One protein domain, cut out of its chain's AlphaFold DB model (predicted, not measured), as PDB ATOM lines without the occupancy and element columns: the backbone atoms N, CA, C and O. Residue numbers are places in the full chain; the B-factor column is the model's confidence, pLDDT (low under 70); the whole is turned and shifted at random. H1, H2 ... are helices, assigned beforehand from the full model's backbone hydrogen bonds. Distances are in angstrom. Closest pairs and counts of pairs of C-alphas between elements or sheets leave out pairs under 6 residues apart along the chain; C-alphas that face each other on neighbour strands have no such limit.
ATOM      1  N   LEU A   8     294.924 284.245 256.526       74.69
ATOM      2  CA  LEU A   8     294.331 283.751 257.777       74.69
ATOM      3  C   LEU A   8     293.479 282.500 257.593       74.69
ATOM      4  O   LEU A   8     293.635 281.537 258.338       74.69
ATOM      5  N   PHE A   9     292.580 282.518 256.614       79.06
ATOM      6  CA  PHE A   9     291.718 281.378 256.341       79.06
ATOM      7  C   PHE A   9     292.556 280.181 255.888       79.06
ATOM      8  O   PHE A   9     292.350 279.079 256.382       79.06
ATOM      9  N   THR A  10     293.563 280.410 255.040       80.50
ATOM     10  CA  THR A  10     294.496 279.368 254.589       80.50
ATOM     11  C   THR A  10     295.284 278.758 255.750       80.50
ATOM     12  O   THR A  10     295.386 277.536 255.843       80.50
ATOM     13  N   ALA A  11     295.792 279.577 256.676       81.12
ATOM     14  CA  ALA A  11     296.521 279.086 257.844       81.12
ATOM     15  C   ALA A  11     295.626 278.257 258.781       81.12
ATOM     16  O   ALA A  11     296.012 277.164 259.201       81.12
ATOM     17  N   LEU A  12     294.411 278.734 259.072       81.44
ATOM     18  CA  LEU A  12     293.455 277.996 259.902       81.44
ATOM     19  C   LEU A  12     292.981 276.703 259.220       81.44
ATOM     20  O   LEU A  12     292.870 275.668 259.873       81.44
ATOM     21  N   TYR A  13     292.772 276.736 257.903       84.75
ATOM     22  CA  TYR A  13     292.415 275.572 257.095       84.75
ATOM     23  C   TYR A  13     293.496 274.483 257.150       84.75
ATOM     24  O   TYR A  13     293.194 273.318 257.414       84.75
ATOM     25  N   LEU A  14     294.765 274.854 256.950       85.31
ATOM     26  CA  LEU A  14     295.894 273.921 257.026       85.31
ATOM     27  C   LEU A  14     296.076 273.362 258.444       85.31
ATOM     28  O   LEU A  14     296.309 272.164 258.602       85.31
ATOM     29  N   LYS A  15     295.884 274.194 259.478       84.94
ATOM     30  CA  LYS A  15     295.903 273.749 260.879       84.94
ATOM     31  C   LYS A  15     294.821 272.700 261.147       84.94
ATOM     32  O   LYS A  15     295.117 271.655 261.721       84.94
ATOM     33  N   GLN A  16     293.594 272.938 260.684       85.38
ATOM     34  CA  GLN A  16     292.498 271.981 260.842       85.38
ATOM     35  C   GLN A  16     292.767 270.669 260.083       85.38
ATOM     36  O   GLN A  16     292.435 269.588 260.577       85.38
ATOM     37  N   CYS A  17     293.408 270.739 258.910       86.19
ATOM     38  CA  CYS A  17     293.827 269.554 258.156       86.19
ATOM     39  C   CYS A  17     294.865 268.712 258.915       86.19
ATOM     40  O   CYS A  17     294.761 267.486 258.888       86.19
ATOM     41  N   ALA A  18     295.818 269.346 259.611       87.38
ATOM     42  CA  ALA A  18     296.802 268.653 260.444       87.38
ATOM     43  C   ALA A  18     296.147 267.932 261.628       87.38
ATOM     44  O   ALA A  18     296.384 266.741 261.818       87.38
ATOM     45  N   VAL A  19     295.272 268.625 262.366       85.62
ATOM     46  CA  VAL A  19     294.540 268.051 263.511       85.62
ATOM     47  C   VAL A  19     293.706 266.849 263.074       85.62
ATOM     48  O   VAL A  19     293.758 265.797 263.699       85.62
ATOM     49  N   SER A  20     293.005 266.958 261.944       85.31
ATOM     50  CA  SER A  20     292.164 265.862 261.441       85.31
ATOM     51  C   SER A  20     292.985 264.640 261.016       85.31
ATOM     52  O   SER A  20     292.572 263.506 261.246       85.31
ATOM     53  N   LEU A  21     294.176 264.853 260.439       86.69
ATOM     54  CA  LEU A  21     295.097 263.764 260.103       86.69
ATOM     55  C   LEU A  21     295.652 263.080 261.365       86.69
ATOM     56  O   LEU A  21     295.755 261.855 261.392       86.69
ATOM     57  N   GLN A  22     295.960 263.851 262.412       86.31
ATOM     58  CA  GLN A  22     296.413 263.325 263.704       86.31
ATOM     59  C   GLN A  22     295.312 262.542 264.423       86.31
ATOM     60  O   GLN A  22     295.570 261.432 264.874       86.31
ATOM     61  N   HIS A  23     294.085 263.070 264.476       83.81
ATOM     62  CA  HIS A  23     292.933 262.375 265.064       83.81
ATOM     63  C   HIS A  23     292.668 261.047 264.356       83.81
ATOM     64  O   HIS A  23     292.444 260.031 265.009       83.81
ATOM     65  N   TYR A  24     292.753 261.041 263.021       84.81
ATOM     66  CA  TYR A  24     292.622 259.817 262.241       84.81
ATOM     67  C   TYR A  24     293.712 258.793 262.587       84.81
ATOM     68  O   TYR A  24     293.408 257.624 262.817       84.81
ATOM     69  N   TYR A  25     294.975 259.224 262.640       83.25
ATOM     70  CA  TYR A  25     296.103 258.330 262.907       83.25
ATOM     71  C   TYR A  25     296.103 257.795 264.351       83.25
ATOM     72  O   TYR A  25     296.388 256.621 264.571       83.25
ATOM     73  N   ALA A  26     295.685 258.619 265.315       82.94
ATOM     74  CA  ALA A  26     295.475 258.231 266.709       82.94
ATOM     75  C   ALA A  26     294.233 257.341 266.924       82.94
ATOM     76  O   ALA A  26     294.045 256.815 268.015       82.94
ATOM     77  N   GLY A  27     293.370 257.178 265.912       80.69
ATOM     78  CA  GLY A  27     292.128 256.404 266.016       80.69
ATOM     79  C   GLY A  27     291.002 257.098 266.792       80.69
ATOM     80  O   GLY A  27     289.971 256.481 267.035       80.69
ATOM     81  N   ASN A  28     291.161 258.375 267.146       76.00
ATOM     82  CA  ASN A  28     290.210 259.145 267.953       76.00
ATOM     83  C   ASN A  28     289.306 260.042 267.084       76.00
ATOM     84  O   ASN A  28     289.155 261.235 267.340       76.00
ATOM     85  N   TYR A  29     288.777 259.503 265.983       71.94
ATOM     86  CA  TYR A  29     287.889 260.249 265.086       71.94
ATOM     87  C   TYR A  29     286.419 259.971 265.413       71.94
ATOM     88  O   TYR A  29     285.973 258.830 265.287       71.94
ATOM     89  N   GLN A  30     285.660 261.019 265.751       68.44
ATOM     90  CA  GLN A  30     284.214 260.938 265.948       68.44
ATOM     91  C   GLN A  30     283.458 261.674 264.830       68.44
ATOM     92  O   GLN A  30     283.810 262.774 264.394       68.44
ATOM     93  N   ILE A  31     282.399 261.038 264.323       63.75
ATOM     94  CA  ILE A  31     281.528 261.625 263.302       63.75
ATOM     95  C   ILE A  31     280.617 262.636 264.003       63.75
ATOM     96  O   ILE A  31     279.696 262.241 264.709       63.75
ATOM     97  N   GLY A  32     280.870 263.929 263.796       65.12
ATOM     98  CA  GLY A  32     280.093 265.014 264.406       65.12
ATOM     99  C   GLY A  32     280.917 266.021 265.207       65.12
ATOM    100  O   GLY A  32     280.352 267.017 265.650       65.12
ATOM    101  N   ASP A  33     282.232 265.813 265.344       66.62
ATOM    102  CA  ASP A  33     283.112 266.768 266.022       66.62
ATOM    103  C   ASP A  33     283.000 268.171 265.411       66.62
ATOM    104  O   ASP A  33     283.117 268.366 264.194       66.62
ATOM    105  N   SER A  34     282.800 269.171 266.272       67.69
ATOM    106  CA  SER A  34     282.752 270.573 265.869       67.69
ATOM    107  C   SER A  34     284.131 271.018 265.371       67.69
ATOM    108  O   SER A  34     285.048 271.268 266.156       67.69
ATOM    109  N   LEU A  35     284.293 271.122 264.052       68.38
ATOM    110  CA  LEU A  35     285.524 271.615 263.434       68.38
ATOM    111  C   LEU A  35     285.577 273.144 263.539       68.38
ATOM    112  O   LEU A  35     284.628 273.829 263.161       68.38
ATOM    113  N   SER A  36     286.715 273.691 263.973       67.19
ATOM    114  CA  SER A  36     286.911 275.149 264.068       67.19
ATOM    115  C   SER A  36     286.839 275.845 262.700       67.19
ATOM    116  O   SER A  36     286.388 276.985 262.598       67.19
ATOM    117  N   VAL A  37     287.246 275.147 261.634       76.38
ATOM    118  CA  VAL A  37     287.105 275.591 260.242       76.38
ATOM    119  C   VAL A  37     286.436 274.487 259.429       76.38
ATOM    120  O   VAL A  37     286.866 273.334 259.525       76.38
ATOM    121  N   PRO A  38     285.431 274.807 258.591       76.94
ATOM    122  CA  PRO A  38     284.811 273.817 257.726       76.94
ATOM    123  C   PRO A  38     285.833 273.320 256.701       76.94
ATOM    124  O   PRO A  38     286.255 274.054 255.805       76.94
ATOM    125  N   ILE A  39     286.225 272.055 256.833       80.06
ATOM    126  CA  ILE A  39     287.095 271.369 255.883       80.06
ATOM    127  C   ILE A  39     286.383 270.155 255.300       80.06
ATOM    128  O   ILE A  39     285.594 269.481 255.959       80.06
ATOM    129  N   SER A  40     286.668 269.858 254.034       82.88
ATOM    130  CA  SER A  40     286.111 268.672 253.392       82.88
ATOM    131  C   SER A  40     286.830 267.424 253.895       82.88
ATOM    132  O   SER A  40     287.986 267.181 253.539       82.88
ATOM    133  N   LEU A  41     286.135 266.619 254.696       83.00
ATOM    134  CA  LEU A  41     286.630 265.345 255.207       83.00
ATOM    135  C   LEU A  41     286.085 264.155 254.406       83.00
ATOM    136  O   LEU A  41     285.114 264.232 253.640       83.00
ATOM    137  N   THR A  42     286.769 263.030 254.546       83.25
ATOM    138  CA  THR A  42     286.240 261.706 254.208       83.25
ATOM    139  C   THR A  42     285.375 261.179 255.348       83.25
ATOM    140  O   THR A  42     285.464 261.678 256.463       83.25
ATOM    141  N   ARG A  43     284.600 260.111 255.105       76.94
ATOM    142  CA  ARG A  43     283.842 259.407 256.162       76.94
ATOM    143  C   ARG A  43     284.716 258.889 257.316       76.94
ATOM    144  O   ARG A  43     284.191 258.544 258.359       76.94
ATOM    145  N   CYS A  44     286.031 258.829 257.112       73.12
ATOM    146  CA  CYS A  44     287.007 258.379 258.098       73.12
ATOM    147  C   CYS A  44     287.786 259.543 258.736       73.12
ATOM    148  O   CYS A  44     288.784 259.288 259.384       73.12
ATOM    149  N   GLY A  45     287.444 260.809 258.476       78.31
ATOM    150  CA  GLY A  45     288.132 261.948 259.100       78.31
ATOM    151  C   GLY A  45     289.412 262.437 258.415       78.31
ATOM    152  O   GLY A  45     289.977 263.442 258.827       78.31
ATOM    153  N   ILE A  46     289.855 261.812 257.317       84.38
ATOM    154  CA  ILE A  46     291.005 262.316 256.543       84.38
ATOM    155  C   ILE A  46     290.573 263.487 255.654       84.38
ATOM    156  O   ILE A  46     289.555 263.389 254.958       84.38
ATOM    157  N   SER A  47     291.372 264.554 255.623       82.94
ATOM    158  CA  SER A  47     291.163 265.730 254.777       82.94
ATOM    159  C   SER A  47     291.276 265.402 253.280       82.94
ATOM    160  O   SER A  47     292.187 264.709 252.823       82.94
ATOM    161  N   ARG A  48     290.333 265.914 252.474       84.62
ATOM    162  CA  ARG A  48     290.286 265.668 251.017       84.62
ATOM    163  C   ARG A  48     291.396 266.364 250.229       84.62
ATOM    164  O   ARG A  48     291.555 266.058 249.053       84.62
ATOM    165  N   ILE A  49     292.163 267.247 250.869       86.06
ATOM    166  CA  ILE A  49     293.375 267.832 250.282       86.06
ATOM    167  C   ILE A  49     294.432 266.761 249.977       86.06
ATOM    168  O   ILE A  49     295.234 266.935 249.066       86.06
ATOM    169  N   ILE A  50     294.405 265.632 250.694       85.56
ATOM    170  CA  ILE A  50     295.260 264.483 250.411       85.56
ATOM    171  C   ILE A  50     294.630 263.670 249.258       85.56
ATOM    172  O   ILE A  50     293.473 263.235 249.370       85.56
ATOM    173  N   PRO A  51     295.359 263.419 248.153       86.50
ATOM    174  CA  PRO A  51     294.891 262.601 247.038       86.50
ATOM    175  C   PRO A  51     294.413 261.212 247.467       86.50
ATOM    176  O   PRO A  51     294.899 260.626 248.436       86.50
ATOM    177  N   ILE A  52     293.460 260.652 246.717       83.88
ATOM    178  CA  ILE A  52     292.849 259.355 247.049       83.88
ATOM    179  C   ILE A  52     293.867 258.207 247.089       83.88
ATOM    180  O   ILE A  52     293.750 257.324 247.933       83.88
ATOM    181  N   VAL A  53     294.890 258.253 246.231       85.50
ATOM    182  CA  VAL A  53     295.961 257.247 246.162       85.50
ATOM    183  C   VAL A  53     296.782 257.235 247.451       85.50
ATOM    184  O   VAL A  53     297.016 256.180 248.032       85.50
ATOM    185  N   LEU A  54     297.150 258.417 247.952       83.81
ATOM    186  CA  LEU A  54     297.943 258.559 249.174       83.81
ATOM    187  C   LEU A  54     297.119 258.213 250.417       83.81
ATOM    188  O   LEU A  54     297.629 257.597 251.345       83.81
ATOM    189  N   ARG A  55     295.809 258.497 250.402       85.50
ATOM    190  CA  ARG A  55     294.890 258.055 251.461       85.50
ATOM    191  C   ARG A  55     294.779 256.535 251.575       85.50
ATOM    192  O   ARG A  55     294.599 256.053 252.687       85.50
ATOM    193  N   LYS A  56     294.866 255.787 250.468       85.44
ATOM    194  CA  LYS A  56     294.891 254.313 250.513       85.44
ATOM    195  C   LYS A  56     296.154 253.812 251.220       85.44
ATOM    196  O   LYS A  56     296.034 253.057 252.172       85.44
ATOM    197  N   ARG A  57     297.320 254.367 250.877       82.81
ATOM    198  CA  ARG A  57     298.596 254.029 251.539       82.81
ATOM    199  C   ARG A  57     298.632 254.383 253.028       82.81
ATOM    200  O   ARG A  57     299.165 253.629 253.826       82.81
ATOM    201  N   ILE A  58     298.031 255.506 253.422       83.94
ATOM    202  CA  ILE A  58     297.924 255.889 254.842       83.94
ATOM    203  C   ILE A  58     297.014 254.910 255.610       83.94
ATOM    204  O   ILE A  58     297.272 254.609 256.771       83.94
ATOM    205  N   ARG A  59     295.959 254.388 254.968       83.69
ATOM    206  CA  ARG A  59     295.059 253.383 255.567       83.69
ATOM    207  C   ARG A  59     295.720 252.025 255.746       83.69
ATOM    208  O   ARG A  59     295.363 251.316 256.677       83.69
ATOM    209  N   GLU A  60     296.654 251.683 254.866       84.44
ATOM    210  CA  GLU A  60     297.417 250.434 254.931       84.44
ATOM    211  C   GLU A  60     298.352 250.373 256.154       84.44
ATOM    212  O   GLU A  60     298.806 249.285 256.482       84.44
ATOM    213  N   LYS A  61     298.606 251.501 256.852       79.75
ATOM    214  CA  LYS A  61     299.476 251.594 258.049       79.75
ATOM    215  C   LYS A  61     300.834 250.890 257.876       79.75
ATOM    216  O   LYS A  61     301.335 250.244 258.788       79.75
ATOM    217  N   SER A  62     301.410 251.000 256.683       83.81
ATOM    218  CA  SER A  62     302.769 250.541 256.394       83.81
ATOM    219  C   SER A  62     303.799 251.604 256.785       83.81
ATOM    220  O   SER A  62     303.454 252.782 256.902       83.81
ATOM    221  N   ASP A  63     305.079 251.231 256.869       83.62
ATOM    222  CA  ASP A  63     306.185 252.177 257.114       83.62
ATOM    223  C   ASP A  63     306.172 253.352 256.114       83.62
ATOM    224  O   ASP A  63     306.429 254.510 256.450       83.62
ATOM    225  N   HIS A  64     305.784 253.081 254.863       83.44
ATOM    226  CA  HIS A  64     305.592 254.107 253.838       83.44
ATOM    227  C   HIS A  64     304.400 255.033 254.123       83.44
ATOM    228  O   HIS A  64     304.452 256.221 253.794       83.44
ATOM    229  N   GLY A  65     303.327 254.508 254.716       82.38
ATOM    230  CA  GLY A  65     302.184 255.288 255.186       82.38
ATOM    231  C   GLY A  65     302.583 256.273 256.282       82.38
ATOM    232  O   GLY A  65     302.193 257.440 256.222       82.38
ATOM    233  N   ASP A  66     303.437 255.851 257.210       84.31
ATOM    234  CA  ASP A  66     303.932 256.693 258.304       84.31
ATOM    235  C   ASP A  66     304.825 257.827 257.799       84.31
ATOM    236  O   ASP A  66     304.678 258.984 258.209       84.31
ATOM    237  N   ILE A  67     305.703 257.525 256.838       87.44
ATOM    238  CA  ILE A  67     306.513 258.538 256.149       87.44
ATOM    239  C   ILE A  67     305.606 259.549 255.435       87.44
ATOM    240  O   ILE A  67     305.823 260.757 255.542       87.44
ATOM    241  N   LEU A  68     304.551 259.088 254.756       85.44
ATOM    242  CA  LEU A  68     303.590 259.971 254.089       85.44
ATOM    243  C   LEU A  68     302.853 260.872 255.084       85.44
ATOM    244  O   LEU A  68     302.723 262.071 254.833       85.44
ATOM    245  N   VAL A  69     302.406 260.333 256.222       87.00
ATOM    246  CA  VAL A  69     301.779 261.129 257.287       87.00
ATOM    247  C   VAL A  69     302.742 262.210 257.774       87.00
ATOM    248  O   VAL A  69     302.346 263.372 257.862       87.00
ATOM    249  N   ARG A  70     304.015 261.871 258.009       86.44
ATOM    250  CA  ARG A  70     305.046 262.844 258.408       86.44
ATOM    251  C   ARG A  70     305.248 263.937 257.362       86.44
ATOM    252  O   ARG A  70     305.260 265.109 257.725       86.44
ATOM    253  N   ILE A  71     305.342 263.587 256.076       89.50
ATOM    254  CA  ILE A  71     305.476 264.565 254.981       89.50
ATOM    255  C   ILE A  71     304.287 265.532 254.975       89.50
ATOM    256  O   ILE A  71     304.477 266.746 254.899       89.50
ATOM    257  N   TYR A  72     303.062 265.018 255.106       88.56
ATOM    258  CA  TYR A  72     301.866 265.858 255.133       88.56
ATOM    259  C   TYR A  72     301.761 266.714 256.396       88.56
ATOM    260  O   TYR A  72     301.342 267.865 256.304       88.56
ATOM    261  N   LEU A  73     302.176 266.207 257.558       86.50
ATOM    262  CA  LEU A  73     302.248 267.003 258.786       86.50
ATOM    263  C   LEU A  73     303.285 268.124 258.672       86.50
ATOM    264  O   LEU A  73     302.997 269.250 259.078       86.50
ATOM    265  N   SER A  74     304.441 267.857 258.061       86.50
ATOM    266  CA  SER A  74     305.447 268.880 257.757       86.50
ATOM    267  C   SER A  74     304.899 269.931 256.789       86.50
ATOM    268  O   SER A  74     305.041 271.128 257.036       86.50
ATOM    269  N   TRP A  75     304.193 269.502 255.738       85.88
ATOM    270  CA  TRP A  75     303.549 270.400 254.779       85.88
ATOM    271  C   TRP A  75     302.465 271.270 255.428       85.88
ATOM    272  O   TRP A  75     302.443 272.484 255.241       85.88
ATOM    273  N   PHE A  76     301.584 270.689 256.245       85.88
ATOM    274  CA  PHE A  76     300.590 271.460 256.997       85.88
ATOM    275  C   PHE A  76     301.239 272.359 258.059       85.88
ATOM    276  O   PHE A  76     300.707 273.424 258.370       85.88
ATOM    277  N   GLY A  77     302.420 271.986 258.560       80.50
ATOM    278  CA  GLY A  77     303.259 272.804 259.432       80.50
ATOM    279  C   GLY A  77     303.726 274.116 258.795       80.50
ATOM    280  O   GLY A  77     303.926 275.089 259.524       80.50
ATOM    281  N   LEU A  78     303.789 274.202 257.458       78.00
ATOM    282  CA  LEU A  78     304.079 275.448 256.728       78.00
ATOM    283  C   LEU A  78     303.024 276.537 256.983       78.00
ATOM    284  O   LEU A  78     303.309 277.716 256.799       78.00
ATOM    285  N   ALA A  79     301.842 276.185 257.503       74.62
ATOM    286  CA  ALA A  79     300.865 277.155 257.995       74.62
ATOM    287  C   ALA A  79     301.437 278.091 259.074       74.62
ATOM    288  O   ALA A  79     300.961 279.215 259.214       74.62
ATOM    289  N   LYS A  80     302.465 277.651 259.816       70.06
ATOM    290  CA  LYS A  80     303.178 278.469 260.809       70.06
ATOM    291  C   LYS A  80     304.059 279.551 260.174       70.06
ATOM    292  O   LYS A  80     304.325 280.554 260.825       70.06
ATOM    293  N   LEU A  81     304.505 279.352 258.929       68.44
ATOM    294  CA  LEU A  81     305.290 280.335 258.167       68.44
ATOM    295  C   LEU A  81     304.410 281.415 257.545       68.44
ATOM    296  O   LEU A  81     304.892 282.499 257.219       68.44
ATOM    297  N   ILE A  82     303.115 281.137 257.384       70.81
ATOM    298  CA  ILE A  82     302.156 282.151 256.974       70.81
ATOM    299  C   ILE A  82     302.052 283.135 258.142       70.81
ATOM    300  O   ILE A  82     301.370 282.871 259.133       70.81
TER     301      ILE A  82
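This is residues 8 to 82 of the 219 residues of an uncharacterized protein of Capsicum chinense (UniProt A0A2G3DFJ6). Two long helices, H1 and H3, pack side by side and run opposite ways, with short H2 set steeply to H3 near the end where H3 begins. A long loop, residues 26 to 51, folds back along H1, away from H3. The printed part has 75 residues, three named helices in the order H1, H2, H3 and no named strand: all helix. It is compact, with a radius of gyration of the C-alphas of 11.9 A and spans of 34 by 29 by 19 A.

H1, residues 8 to 25, touches H3, residues 63 to 80, at a shallow tilt of 25 degrees; their closest C-alphas, of Ala 11 and Ala 79, are 4.8 A apart. H2, residues 52 to 59, touches H3's residues 64 to 69 alone, at a steep tilt of 67 degrees; the closest C-alphas, of Ile 58 and Gly 65, are 4.3 A apart. H1 and H2 are near each other. Every O i to N i+4 pair is within hydrogen-bond range in H1 and H2, and 12 of 14 in H3.

H1 begins at C-alpha 8 (294.331, 283.751, 257.777) and is 26.0 A long. H2 is 10.6 A long. H3 is 26.7 A long and ends at C-alpha 80 (303.178, 278.469, 260.809).

The farthest C-alphas, of Leu 8 and Ser 62, are 34.3 A apart. The printed part has no cut. H1 to H2 is a long link, H2 to H3 tight. In this model, pLDDT is under 70 at residues 30 to 36 and 81.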